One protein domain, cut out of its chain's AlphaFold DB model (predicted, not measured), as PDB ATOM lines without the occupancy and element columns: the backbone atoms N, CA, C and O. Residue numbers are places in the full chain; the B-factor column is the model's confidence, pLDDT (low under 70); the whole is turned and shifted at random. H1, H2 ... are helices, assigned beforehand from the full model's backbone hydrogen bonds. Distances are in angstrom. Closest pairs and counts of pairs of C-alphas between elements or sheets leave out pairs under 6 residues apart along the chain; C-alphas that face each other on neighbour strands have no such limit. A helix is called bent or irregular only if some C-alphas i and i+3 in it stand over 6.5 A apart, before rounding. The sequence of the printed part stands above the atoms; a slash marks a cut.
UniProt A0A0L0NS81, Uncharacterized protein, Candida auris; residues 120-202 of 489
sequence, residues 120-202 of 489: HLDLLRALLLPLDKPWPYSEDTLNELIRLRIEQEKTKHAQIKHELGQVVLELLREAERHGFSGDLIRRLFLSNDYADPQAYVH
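AT A GLANCE: This is residues 120 to 202 of the 489 residues of an uncharacterized protein of Candida auris (UniProt A0A0L0NS81). One long helix, H2, makes the long axis of a bracket: short H1 lies near its first part, and at its other end H3 folds back at a steep tilt, away from H2, with short H4 beyond it turned again to run nearly the same way as H2 but apart from it; residues 151 to 170 of H2 stand free between the two ends. The printed part has 83 residues with four named helices, H1 to H4 in chain order, and no named strand: all helix. It is extended, radius of gyration of the C-alphas 22.1 A, spanning 62 by 26 by 16 A.

HOW THE PARTS SIT: H2, residues 139 to 177, and H3, residues 182 to 193, form a helical hairpin, opposite ways at a steep tilt of 45 degrees. They touch through residues 172 to 176 and 182 to 185 alone; the closest C-alphas, of Glu 176 and Gly 182, are 7.1 A apart. H1, residues 120 to 126, is near H2, closest C-alphas 8.5 A. H4, residues 197 to 202, is near H3, closest 8.3 A. Every O i to N i+4 pair is within hydrogen-bond range in H1 and H4, against 34 of 35 in H2 and 6 of 8 in H3.

IN THESE COORDINATES: H2 runs 57.1 A from C-alpha 139 at (36.217, -19.864, 43.136) to C-alpha 177 at (27.473, 33.339, 61.986). H3, 19.5 A, is irregular: C-alphas 190 and 193 are 7.9 A apart.

THE WHOLE: The printed part has no cut. The link H1 to H2 is long. Residues 191 to 197 have pLDDT under 70.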
ATOM      1  N   HIS A 120      27.158 -13.038  36.583       72.69
ATOM      2  CA  HIS A 120      28.540 -12.917  37.038       72.69
ATOM      3  C   HIS A 120      29.373 -11.900  36.229       72.69
ATOM      4  O   HIS A 120      30.334 -11.358  36.767       72.69
ATOM      5  N   LEU A 121      29.015 -11.599  34.971       80.19
ATOM      6  CA  LEU A 121      29.824 -10.744  34.085       80.19
ATOM      7  C   LEU A 121      29.821  -9.268  34.506       80.19
ATOM      8  O   LEU A 121      30.882  -8.645  34.542       80.19
ATOM      9  N   ASP A 122      28.675  -8.735  34.941       83.31
ATOM     10  CA  ASP A 122      28.610  -7.414  35.585       83.31
ATOM     11  C   ASP A 122      29.443  -7.359  36.873       83.31
ATOM     12  O   ASP A 122      30.029  -6.328  37.202       83.31
ATOM     13  N   LEU A 123      29.535  -8.481  37.591       81.56
ATOM     14  CA  LEU A 123      30.265  -8.578  38.850       81.56
ATOM     15  C   LEU A 123      31.785  -8.614  38.602       81.56
ATOM     16  O   LEU A 123      32.517  -7.851  39.229       81.56
ATOM     17  N   LEU A 124      32.258  -9.377  37.609       84.56
ATOM     18  CA  LEU A 124      33.650  -9.328  37.128       84.56
ATOM     19  C   LEU A 124      34.028  -7.926  36.610       84.56
ATOM     20  O   LEU A 124      35.106  -7.419  36.930       84.56
ATOM     21  N   ARG A 125      33.116  -7.257  35.888       87.25
ATOM     22  CA  ARG A 125      33.280  -5.870  35.415       87.25
ATOM     23  C   ARG A 125      33.372  -4.872  36.579       87.25
ATOM     24  O   ARG A 125      34.239  -4.001  36.558       87.25
ATOM     25  N   ALA A 126      32.548  -5.011  37.620       83.81
ATOM     26  CA  ALA A 126      32.593  -4.170  38.826       83.81
ATOM     27  C   ALA A 126      33.867  -4.378  39.677       83.81
ATOM     28  O   ALA A 126      34.299  -3.472  40.403       83.81
ATOM     29  N   LEU A 127      34.487  -5.557  39.566       87.25
ATOM     30  CA  LEU A 127      35.798  -5.883  40.132       87.25
ATOM     31  C   LEU A 127      36.981  -5.423  39.251       87.25
ATOM     32  O   LEU A 127      38.122  -5.543  39.688       87.25
ATOM     33  N   LEU A 128      36.725  -4.869  38.055       89.75
ATOM     34  CA  LEU A 128      37.732  -4.474  37.054       89.75
ATOM     35  C   LEU A 128      38.648  -5.630  36.605       89.75
ATOM     36  O   LEU A 128      39.811  -5.418  36.259       89.75
ATOM     37  N   LEU A 129      38.128  -6.859  36.606       88.00
ATOM     38  CA  LEU A 129      38.871  -8.044  36.175       88.00
ATOM     39  C   LEU A 129      38.830  -8.189  34.640       88.00
ATOM     40  O   LEU A 129      37.840  -7.785  34.027       88.00
ATOM     41  N   PRO A 130      39.855  -8.777  33.991       86.88
ATOM     42  CA  PRO A 130      39.822  -9.024  32.550       86.88
ATOM     43  C   PRO A 130      38.750 -10.063  32.187       86.88
ATOM     44  O   PRO A 130      38.863 -11.221  32.581       86.88
ATOM     45  N   LEU A 131      37.733  -9.667  31.415       86.56
ATOM     46  CA  LEU A 131      36.681 -10.576  30.931       86.56
ATOM     47  C   LEU A 131      37.197 -11.545  29.850       86.56
ATOM     48  O   LEU A 131      36.677 -12.648  29.712       86.56
ATOM     49  N   ASP A 132      38.232 -11.155  29.099       90.31
ATOM     50  CA  ASP A 132      38.714 -11.871  27.904       90.31
ATOM     51  C   ASP A 132      39.493 -13.163  28.210       90.31
ATOM     52  O   ASP A 132      39.993 -13.828  27.299       90.31
ATOM     53  N   LYS A 133      39.671 -13.503  29.492       88.50
ATOM     54  CA  LYS A 133      40.441 -14.665  29.948       88.50
ATOM     55  C   LYS A 133      39.671 -15.396  31.049       88.50
ATOM     56  O   LYS A 133      39.158 -14.734  31.951       88.50
ATOM     57  N   PRO A 134      39.610 -16.742  31.030       86.50
ATOM     58  CA  PRO A 134      39.024 -17.493  32.134       86.50
ATOM     59  C   PRO A 134      39.782 -17.186  33.431       86.50
ATOM     60  O   PRO A 134      41.011 -17.069  33.428       86.50
ATOM     61  N   TRP A 135      39.044 -17.044  34.532       88.81
ATOM     62  CA  TRP A 135      39.606 -16.698  35.836       88.81
ATOM     63  C   TRP A 135      40.643 -17.752  36.277       88.81
ATOM     64  O   TRP A 135      40.292 -18.928  36.368       88.81
ATOM     65  N   PRO A 136      41.912 -17.375  36.536       91.69
ATOM     66  CA  PRO A 136      42.999 -18.344  36.721       91.69
ATOM     67  C   PRO A 136      43.150 -18.854  38.164       91.69
ATOM     68  O   PRO A 136      44.060 -19.635  38.439       91.69
ATOM     69  N   TYR A 137      42.298 -18.408  39.091       94.88
ATOM     70  CA  TYR A 137      42.331 -18.782  40.509       94.88
ATOM     71  C   TYR A 137      41.076 -19.570  40.909       94.88
ATOM     72  O   TYR A 137      40.122 -19.674  40.139       94.88
ATOM     73  N   SER A 138      41.053 -20.118  42.128       96.25
ATOM     74  CA  SER A 138      39.879 -20.843  42.627       96.25
ATOM     75  C   SER A 138      38.654 -19.937  42.789       96.25
ATOM     76  O   SER A 138      38.768 -18.715  42.949       96.25
ATOM     77  N   GLU A 139      37.470 -20.552  42.813       92.38
ATOM     78  CA  GLU A 139      36.217 -19.864  43.136       92.38
ATOM     79  C   GLU A 139      36.265 -19.242  44.542       92.38
ATOM     80  O   GLU A 139      35.798 -18.123  44.729       92.38
ATOM     81  N   ASP A 140      36.937 -19.881  45.508       96.19
ATOM     82  CA  ASP A 140      37.178 -19.306  46.842       96.19
ATOM     83  C   ASP A 140      37.963 -17.989  46.772       96.19
ATOM     84  O   ASP A 140      37.652 -17.039  47.487       96.19
ATOM     85  N   THR A 141      38.948 -17.901  45.871       95.56
ATOM     86  CA  THR A 141      39.749 -16.683  45.665       95.56
ATOM     87  C   THR A 141      38.904 -15.573  45.037       95.56
ATOM     88  O   THR A 141      39.056 -14.404  45.391       95.56
ATOM     89  N   LEU A 142      37.974 -15.924  44.139       92.44
ATOM     90  CA  LEU A 142      37.005 -14.974  43.591       92.44
ATOM     91  C   LEU A 142      36.033 -14.489  44.677       92.44
ATOM     92  O   LEU A 142      35.850 -13.286  44.838       92.44
ATOM     93  N   ASN A 143      35.456 -15.406  45.456       93.69
ATOM     94  CA  ASN A 143      34.534 -15.101  46.551       93.69
ATOM     95  C   ASN A 143      35.184 -14.226  47.635       93.69
ATOM     96  O   ASN A 143      34.558 -13.285  48.129       93.69
ATOM     97  N   GLU A 144      36.453 -14.470  47.961       96.56
ATOM     98  CA  GLU A 144      37.221 -13.639  48.888       96.56
ATOM     99  C   GLU A 144      37.496 -12.239  48.318       96.56
ATOM    100  O   GLU A 144      37.298 -11.236  49.002       96.56
ATOM    101  N   LEU A 145      37.858 -12.136  47.036       94.31
ATOM    102  CA  LEU A 145      38.067 -10.849  46.370       94.31
ATOM    103  C   LEU A 145      36.757 -10.038  46.246       94.31
ATOM    104  O   LEU A 145      36.767  -8.815  46.407       94.31
ATOM    105  N   ILE A 146      35.611 -10.707  46.069       92.81
ATOM    106  CA  ILE A 146      34.269 -10.105  46.164       92.81
ATOM    107  C   ILE A 146      34.001  -9.594  47.590       92.81
ATOM    108  O   ILE A 146      33.558  -8.454  47.759       92.81
ATOM    109  N   ARG A 147      34.297 -10.400  48.622       96.50
ATOM    110  CA  ARG A 147      34.137 -10.028  50.040       96.50
ATOM    111  C   ARG A 147      34.939  -8.771  50.378       96.50
ATOM    112  O   ARG A 147      34.366  -7.804  50.886       96.50
ATOM    113  N   LEU A 148      36.218  -8.750  50.005       96.69
ATOM    114  CA  LEU A 148      37.121  -7.614  50.191       96.69
ATOM    115  C   LEU A 148      36.638  -6.364  49.440       96.69
ATOM    116  O   LEU A 148      36.683  -5.266  49.993       96.69
ATOM    117  N   ARG A 149      36.103  -6.496  48.216       93.06
ATOM    118  CA  ARG A 149      35.542  -5.346  47.486       93.06
ATOM    119  C   ARG A 149      34.323  -4.745  48.183       93.06
ATOM    120  O   ARG A 149      34.213  -3.522  48.282       93.06
ATOM    121  N   ILE A 150      33.423  -5.590  48.686       93.25
ATOM    122  CA  ILE A 150      32.242  -5.157  49.446       93.25
ATOM    123  C   ILE A 150      32.663  -4.430  50.736       93.25
ATOM    124  O   ILE A 150      32.014  -3.466  51.142       93.25
ATOM    125  N   GLU A 151      33.750  -4.857  51.379       96.69
ATOM    126  CA  GLU A 151      34.306  -4.219  52.578       96.69
ATOM    127  C   GLU A 151      35.006  -2.878  52.286       96.69
ATOM    128  O   GLU A 151      34.782  -1.894  53.001       96.69
ATOM    129  N   GLN A 152      35.755  -2.788  51.181       96.06
ATOM    130  CA  GLN A 152      36.320  -1.529  50.680       96.06
ATOM    131  C   GLN A 152      35.227  -0.491  50.388       96.06
ATOM    132  O   GLN A 152      35.309   0.642  50.862       96.06
ATOM    133  N   GLU A 153      34.176  -0.863  49.648       92.69
ATOM    134  CA  GLU A 153      33.118   0.085  49.275       92.69
ATOM    135  C   GLU A 153      32.257   0.490  50.488       92.69
ATOM    136  O   GLU A 153      31.870   1.653  50.607       92.69
ATOM    137  N   LYS A 154      32.047  -0.404  51.470       95.75
ATOM    138  CA  LYS A 154      31.463  -0.039  52.779       95.75
ATOM    139  C   LYS A 154      32.310   0.998  53.519       95.75
ATOM    140  O   LYS A 154      31.756   1.970  54.032       95.75
ATOM    141  N   THR A 155      33.629   0.810  53.561       96.19
ATOM    142  CA  THR A 155      34.570   1.745  54.200       96.19
ATOM    143  C   THR A 155      34.545   3.108  53.503       96.19
ATOM    144  O   THR A 155      34.374   4.136  54.157       96.19
ATOM    145  N   LYS A 156      34.574   3.120  52.166       96.44
ATOM    146  CA  LYS A 156      34.425   4.320  51.329       96.44
ATOM    147  C   LYS A 156      33.084   5.033  51.549       96.44
ATOM    148  O   LYS A 156      33.059   6.248  51.713       96.44
ATOM    149  N   HIS A 157      31.970   4.306  51.653       95.12
ATOM    150  CA  HIS A 157      30.677   4.894  52.023       95.12
ATOM    151  C   HIS A 157      30.651   5.465  53.451       95.12
ATOM    152  O   HIS A 157      29.951   6.449  53.689       95.12
ATOM    153  N   ALA A 158      31.375   4.873  54.405       94.94
ATOM    154  CA  ALA A 158      31.500   5.416  55.757       94.94
ATOM    155  C   ALA A 158      32.324   6.716  55.767       94.94
ATOM    156  O   ALA A 158      31.895   7.696  56.374       94.94
ATOM    157  N   GLN A 159      33.435   6.757  55.023       97.12
ATOM    158  CA  GLN A 159      34.246   7.959  54.821       97.12
ATOM    159  C   GLN A 159      33.432   9.093  54.179       97.12
ATOM    160  O   GLN A 159      33.340  10.169  54.763       97.12
ATOM    161  N   ILE A 160      32.749   8.839  53.057       96.12
ATOM    162  CA  ILE A 160      31.924   9.847  52.365       96.12
ATOM    163  C   ILE A 160      30.819  10.397  53.285       96.12
ATOM    164  O   ILE A 160      30.536  11.593  53.271       96.12
ATOM    165  N   LYS A 161      30.203   9.554  54.129       95.06
ATOM    166  CA  LYS A 161      29.218  10.005  55.130       95.06
ATOM    167  C   LYS A 161      29.836  10.883  56.219       95.06
ATOM    168  O   LYS A 161      29.181  11.819  56.672       95.06
ATOM    169  N   HIS A 162      31.062  10.586  56.643       97.19
ATOM    170  CA  HIS A 162      31.791  11.389  57.622       97.19
ATOM    171  C   HIS A 162      32.194  12.752  57.041       97.19
ATOM    172  O   HIS A 162      31.900  13.776  57.651       97.19
ATOM    173  N   GLU A 163      32.771  12.778  55.838       96.81
ATOM    174  CA  GLU A 163      33.142  14.001  55.112       96.81
ATOM    175  C   GLU A 163      31.917  14.888  54.840       96.81
ATOM    176  O   GLU A 163      31.918  16.071  55.180       96.81
ATOM    177  N   LEU A 164      30.820  14.312  54.333       94.88
ATOM    178  CA  LEU A 164      29.552  15.025  54.155       94.88
ATOM    179  C   LEU A 164      29.006  15.565  55.488       94.88
ATOM    180  O   LEU A 164      28.529  16.696  55.546       94.88
ATOM    181  N   GLY A 165      29.106  14.784  56.568       92.00
ATOM    182  CA  GLY A 165      28.729  15.218  57.913       92.00
ATOM    183  C   GLY A 165      29.555  16.409  58.408       92.00
ATOM    184  O   GLY A 165      28.991  17.346  58.973       92.00
ATOM    185  N   GLN A 166      30.866  16.420  58.149       96.88
ATOM    186  CA  GLN A 166      31.741  17.551  58.469       96.88
ATOM    187  C   GLN A 166      31.363  18.807  57.671       96.88
ATOM    188  O   GLN A 166      31.178  19.860  58.280       96.88
ATOM    189  N   VAL A 167      31.159  18.688  56.353       93.81
ATOM    190  CA  VAL A 167      30.750  19.807  55.482       93.81
ATOM    191  C   VAL A 167      29.392  20.380  55.901       93.81
ATOM    192  O   VAL A 167      29.235  21.595  55.990       93.81
ATOM    193  N   VAL A 168      28.414  19.533  56.244       88.75
ATOM    194  CA  VAL A 168      27.108  19.988  56.759       88.75
ATOM    195  C   VAL A 168      27.251  20.697  58.113       88.75
ATOM    196  O   VAL A 168      26.628  21.736  58.325       88.75
ATOM    197  N   LEU A 169      28.103  20.202  59.018       91.94
ATOM    198  CA  LEU A 169      28.393  20.852  60.306       91.94
ATOM    199  C   LEU A 169      29.213  22.145  60.173       91.94
ATOM    200  O   LEU A 169      29.227  22.956  61.099       91.94
ATOM    201  N   GLU A 170      29.935  22.344  59.074       95.12
ATOM    202  CA  GLU A 170      30.610  23.600  58.743       95.12
ATOM    203  C   GLU A 170      29.624  24.619  58.158       95.12
ATOM    204  O   GLU A 170      29.514  25.722  58.692       95.12
ATOM    205  N   LEU A 171      28.808  24.215  57.177       88.75
ATOM    206  CA  LEU A 171      27.718  25.028  56.620       88.75
ATOM    207  C   LEU A 171      26.725  25.499  57.692       88.75
ATOM    208  O   LEU A 171      26.303  26.653  57.667       88.75
ATOM    209  N   LEU A 172      26.380  24.640  58.661       89.00
ATOM    210  CA  LEU A 172      25.532  25.003  59.804       89.00
ATOM    211  C   LEU A 172      26.154  26.116  60.664       89.00
ATOM    212  O   LEU A 172      25.460  27.071  61.003       89.00
ATOM    213  N   ARG A 173      27.453  26.020  60.984       93.94
ATOM    214  CA  ARG A 173      28.176  27.034  61.777       93.94
ATOM    215  C   ARG A 173      28.383  28.337  61.013       93.94
ATOM    216  O   ARG A 173      28.345  29.405  61.616       93.94
ATOM    217  N   GLU A 174      28.598  28.273  59.702       94.31
ATOM    218  CA  GLU A 174      28.710  29.479  58.883       94.31
ATOM    219  C   GLU A 174      27.355  30.184  58.762       94.31
ATOM    220  O   GLU A 174      27.263  31.385  58.994       94.31
ATOM    221  N   ALA A 175      26.271  29.445  58.525       89.88
ATOM    222  CA  ALA A 175      24.926  30.013  58.515       89.88
ATOM    223  C   ALA A 175      24.528  30.628  59.878       89.88
ATOM    224  O   ALA A 175      23.925  31.699  59.908       89.88
ATOM    225  N   GLU A 176      24.928  30.016  60.998       91.44
ATOM    226  CA  GLU A 176      24.749  30.581  62.345       91.44
ATOM    227  C   GLU A 176      25.491  31.923  62.520       91.44
ATOM    228  O   GLU A 176      24.917  32.870  63.060       91.44
ATOM    229  N   ARG A 177      26.719  32.062  61.990       95.94
ATOM    230  CA  ARG A 177      27.473  33.339  61.986       95.94
ATOM    231  C   ARG A 177      26.774  34.448  61.193       95.94
ATOM    232  O   ARG A 177      26.842  35.604  61.601       95.94
ATOM    233  N   HIS A 178      26.087  34.105  60.102       95.31
ATOM    234  CA  HIS A 178      25.274  35.044  59.310       95.31
ATOM    235  C   HIS A 178      23.867  35.275  59.892       95.31
ATOM    236  O   HIS A 178      23.039  35.932  59.265       95.31
ATOM    237  N   GLY A 179      23.576  34.755  61.091       94.12
ATOM    238  CA  GLY A 179      22.308  34.972  61.792       94.12
ATOM    239  C   GLY A 179      21.129  34.142  61.271       94.12
ATOM    240  O   GLY A 179      19.992  34.382  61.681       94.12
ATOM    241  N   PHE A 180      21.358  33.154  60.399       92.31
ATOM    242  CA  PHE A 180      20.299  32.234  59.985       92.31
ATOM    243  C   PHE A 180      19.910  31.328  61.155       92.31
ATOM    244  O   PHE A 180      20.739  30.604  61.708       92.31
ATOM    245  N   SER A 181      18.629  31.326  61.528       87.75
ATOM    246  CA  SER A 181      18.164  30.481  62.628       87.75
ATOM    247  C   SER A 181      18.285  28.994  62.275       87.75
ATOM    248  O   SER A 181      17.967  28.562  61.163       87.75
ATOM    249  N   GLY A 182      18.687  28.174  63.252       80.50
ATOM    250  CA  GLY A 182      18.833  26.723  63.076       80.50
ATOM    251  C   GLY A 182      17.541  25.992  62.674       80.50
ATOM    252  O   GLY A 182      17.594  24.842  62.239       80.50
ATOM    253  N   ASP A 183      16.384  26.644  62.789       80.19
ATOM    254  CA  ASP A 183      15.101  26.139  62.290       80.19
ATOM    255  C   ASP A 183      14.923  26.387  60.787       80.19
ATOM    256  O   ASP A 183      14.351  25.544  60.096       80.19
ATOM    257  N   LEU A 184      15.446  27.499  60.256       79.94
ATOM    258  CA  LEU A 184      15.446  27.792  58.820       79.94
ATOM    259  C   LEU A 184      16.288  26.762  58.056       79.94
ATOM    260  O   LEU A 184      15.863  26.237  57.027       79.94
ATOM    261  N   ILE A 185      17.457  26.437  58.614       75.94
ATOM    262  CA  ILE A 185      18.404  25.477  58.039       75.94
ATOM    263  C   ILE A 185      17.852  24.049  58.151       75.94
ATOM    264  O   ILE A 185      17.920  23.278  57.196       75.94
ATOM    265  N   ARG A 186      17.206  23.701  59.275       78.00
ATOM    266  CA  ARG A 186      16.470  22.433  59.393       78.00
ATOM    267  C   ARG A 186      15.363  22.310  58.349       78.00
ATOM    268  O   ARG A 186      15.243  21.251  57.746       78.00
ATOM    269  N   ARG A 187      14.588  23.369  58.085       77.12
ATOM    270  CA  ARG A 187      13.557  23.350  57.031       77.12
ATOM    271  C   ARG A 187      14.159  23.154  55.634       77.12
ATOM    272  O   ARG A 187      13.635  22.322  54.909       77.12
ATOM    273  N   LEU A 188      15.277  23.819  55.311       72.62
ATOM    274  CA  LEU A 188      16.009  23.642  54.041       72.62
ATOM    275  C   LEU A 188      16.428  22.185  53.768       72.62
ATOM    276  O   LEU A 188      16.378  21.748  52.623       72.62
ATOM    277  N   PHE A 189      16.839  21.433  54.796       72.44
ATOM    278  CA  PHE A 189      17.283  20.038  54.635       72.44
ATOM    279  C   PHE A 189      16.186  18.985  54.869       72.44
ATOM    280  O   PHE A 189      16.325  17.854  54.412       72.44
ATOM    281  N   LEU A 190      15.098  19.326  55.570       70.12
ATOM    282  CA  LEU A 190      13.966  18.419  55.808       70.12
ATOM    283  C   LEU A 190      12.894  18.485  54.710       70.12
ATOM    284  O   LEU A 190      12.076  17.575  54.617       70.12
ATOM    285  N   SER A 191      12.890  19.514  53.857       58.84
ATOM    286  CA  SER A 191      11.898  19.707  52.789       58.84
ATOM    287  C   SER A 191      12.096  18.792  51.567       58.84
ATOM    288  O   SER A 191      11.823  19.202  50.444       58.84
ATOM    289  N   ASN A 192      12.541  17.548  51.757       54.09
ATOM    290  CA  ASN A 192      12.775  16.592  50.665       54.09
ATOM    291  C   ASN A 192      11.466  16.108  49.994       54.09
ATOM    292  O   ASN A 192      11.498  15.594  48.880       54.09
ATOM    293  N   ASP A 193      10.315  16.316  50.647       60.72
ATOM    294  CA  ASP A 193       8.974  16.125  50.068       60.72
ATOM    295  C   ASP A 193       8.513  17.311  49.188       60.72
ATOM    296  O   ASP A 193       7.543  17.191  48.436       60.72
ATOM    297  N   TYR A 194       9.193  18.465  49.247       56.09
ATOM    298  CA  TYR A 194       8.906  19.610  48.381       56.09
ATOM    299  C   TYR A 194       9.664  19.469  47.061       56.09
ATOM    300  O   TYR A 194      10.766  19.980  46.891       56.09
ATOM    301  N   ALA A 195       9.015  18.816  46.095       57.47
ATOM    302  CA  ALA A 195       9.521  18.599  44.736       57.47
ATOM    303  C   ALA A 195       9.726  19.885  43.892       57.47
ATOM    304  O   ALA A 195      10.030  19.787  42.705       57.47
ATOM    305  N   ASP A 196       9.564  21.072  44.483       69.00
ATOM    306  CA  ASP A 196       9.892  22.360  43.877       69.00
ATOM    307  C   ASP A 196      10.622  23.275  44.888       69.00
ATOM    308  O   ASP A 196       9.986  23.832  45.792       69.00
ATOM    309  N   PRO A 197      11.949  23.473  44.754       64.88
ATOM    310  CA  PRO A 197      12.691  24.398  45.603       64.88
ATOM    311  C   PRO A 197      12.358  25.878  45.333       64.88
ATOM    312  O   PRO A 197      12.566  26.698  46.227       64.88
ATOM    313  N   GLN A 198      11.800  26.245  44.167       70.50
ATOM    314  CA  GLN A 198      11.384  27.630  43.887       70.50
ATOM    315  C   GLN A 198      10.229  28.049  44.801       70.50
ATOM    316  O   GLN A 198      10.244  29.148  45.359       70.50
ATOM    317  N   ALA A 199       9.270  27.150  45.041       74.81
ATOM    318  CA  ALA A 199       8.190  27.373  45.999       74.81
ATOM    319  C   ALA A 199       8.713  27.656  47.421       74.81
ATOM    320  O   ALA A 199       8.162  28.512  48.118       74.81
ATOM    321  N   TYR A 200       9.800  27.000  47.850       71.44
ATOM    322  CA  TYR A 200      10.411  27.272  49.155       71.44
ATOM    323  C   TYR A 200      11.193  28.597  49.183       71.44
ATOM    324  O   TYR A 200      11.109  29.328  50.169       71.44
ATOM    325  N   VAL A 201      11.882  28.971  48.098       74.50
ATOM    326  CA  VAL A 201      12.519  30.299  47.977       74.50
ATOM    327  C   VAL A 201      11.472  31.418  48.031       74.50
ATOM    328  O   VAL A 201      11.638  32.364  48.801       74.50
ATOM    329  N   HIS A 202      10.348  31.284  47.322       77.31
ATOM    330  CA  HIS A 202       9.227  32.227  47.420       77.31
ATOM    331  C   HIS A 202       8.573  32.245  48.811       77.31
ATOM    332  O   HIS A 202       8.166  33.310  49.283       77.31
TER     333      HIS A 202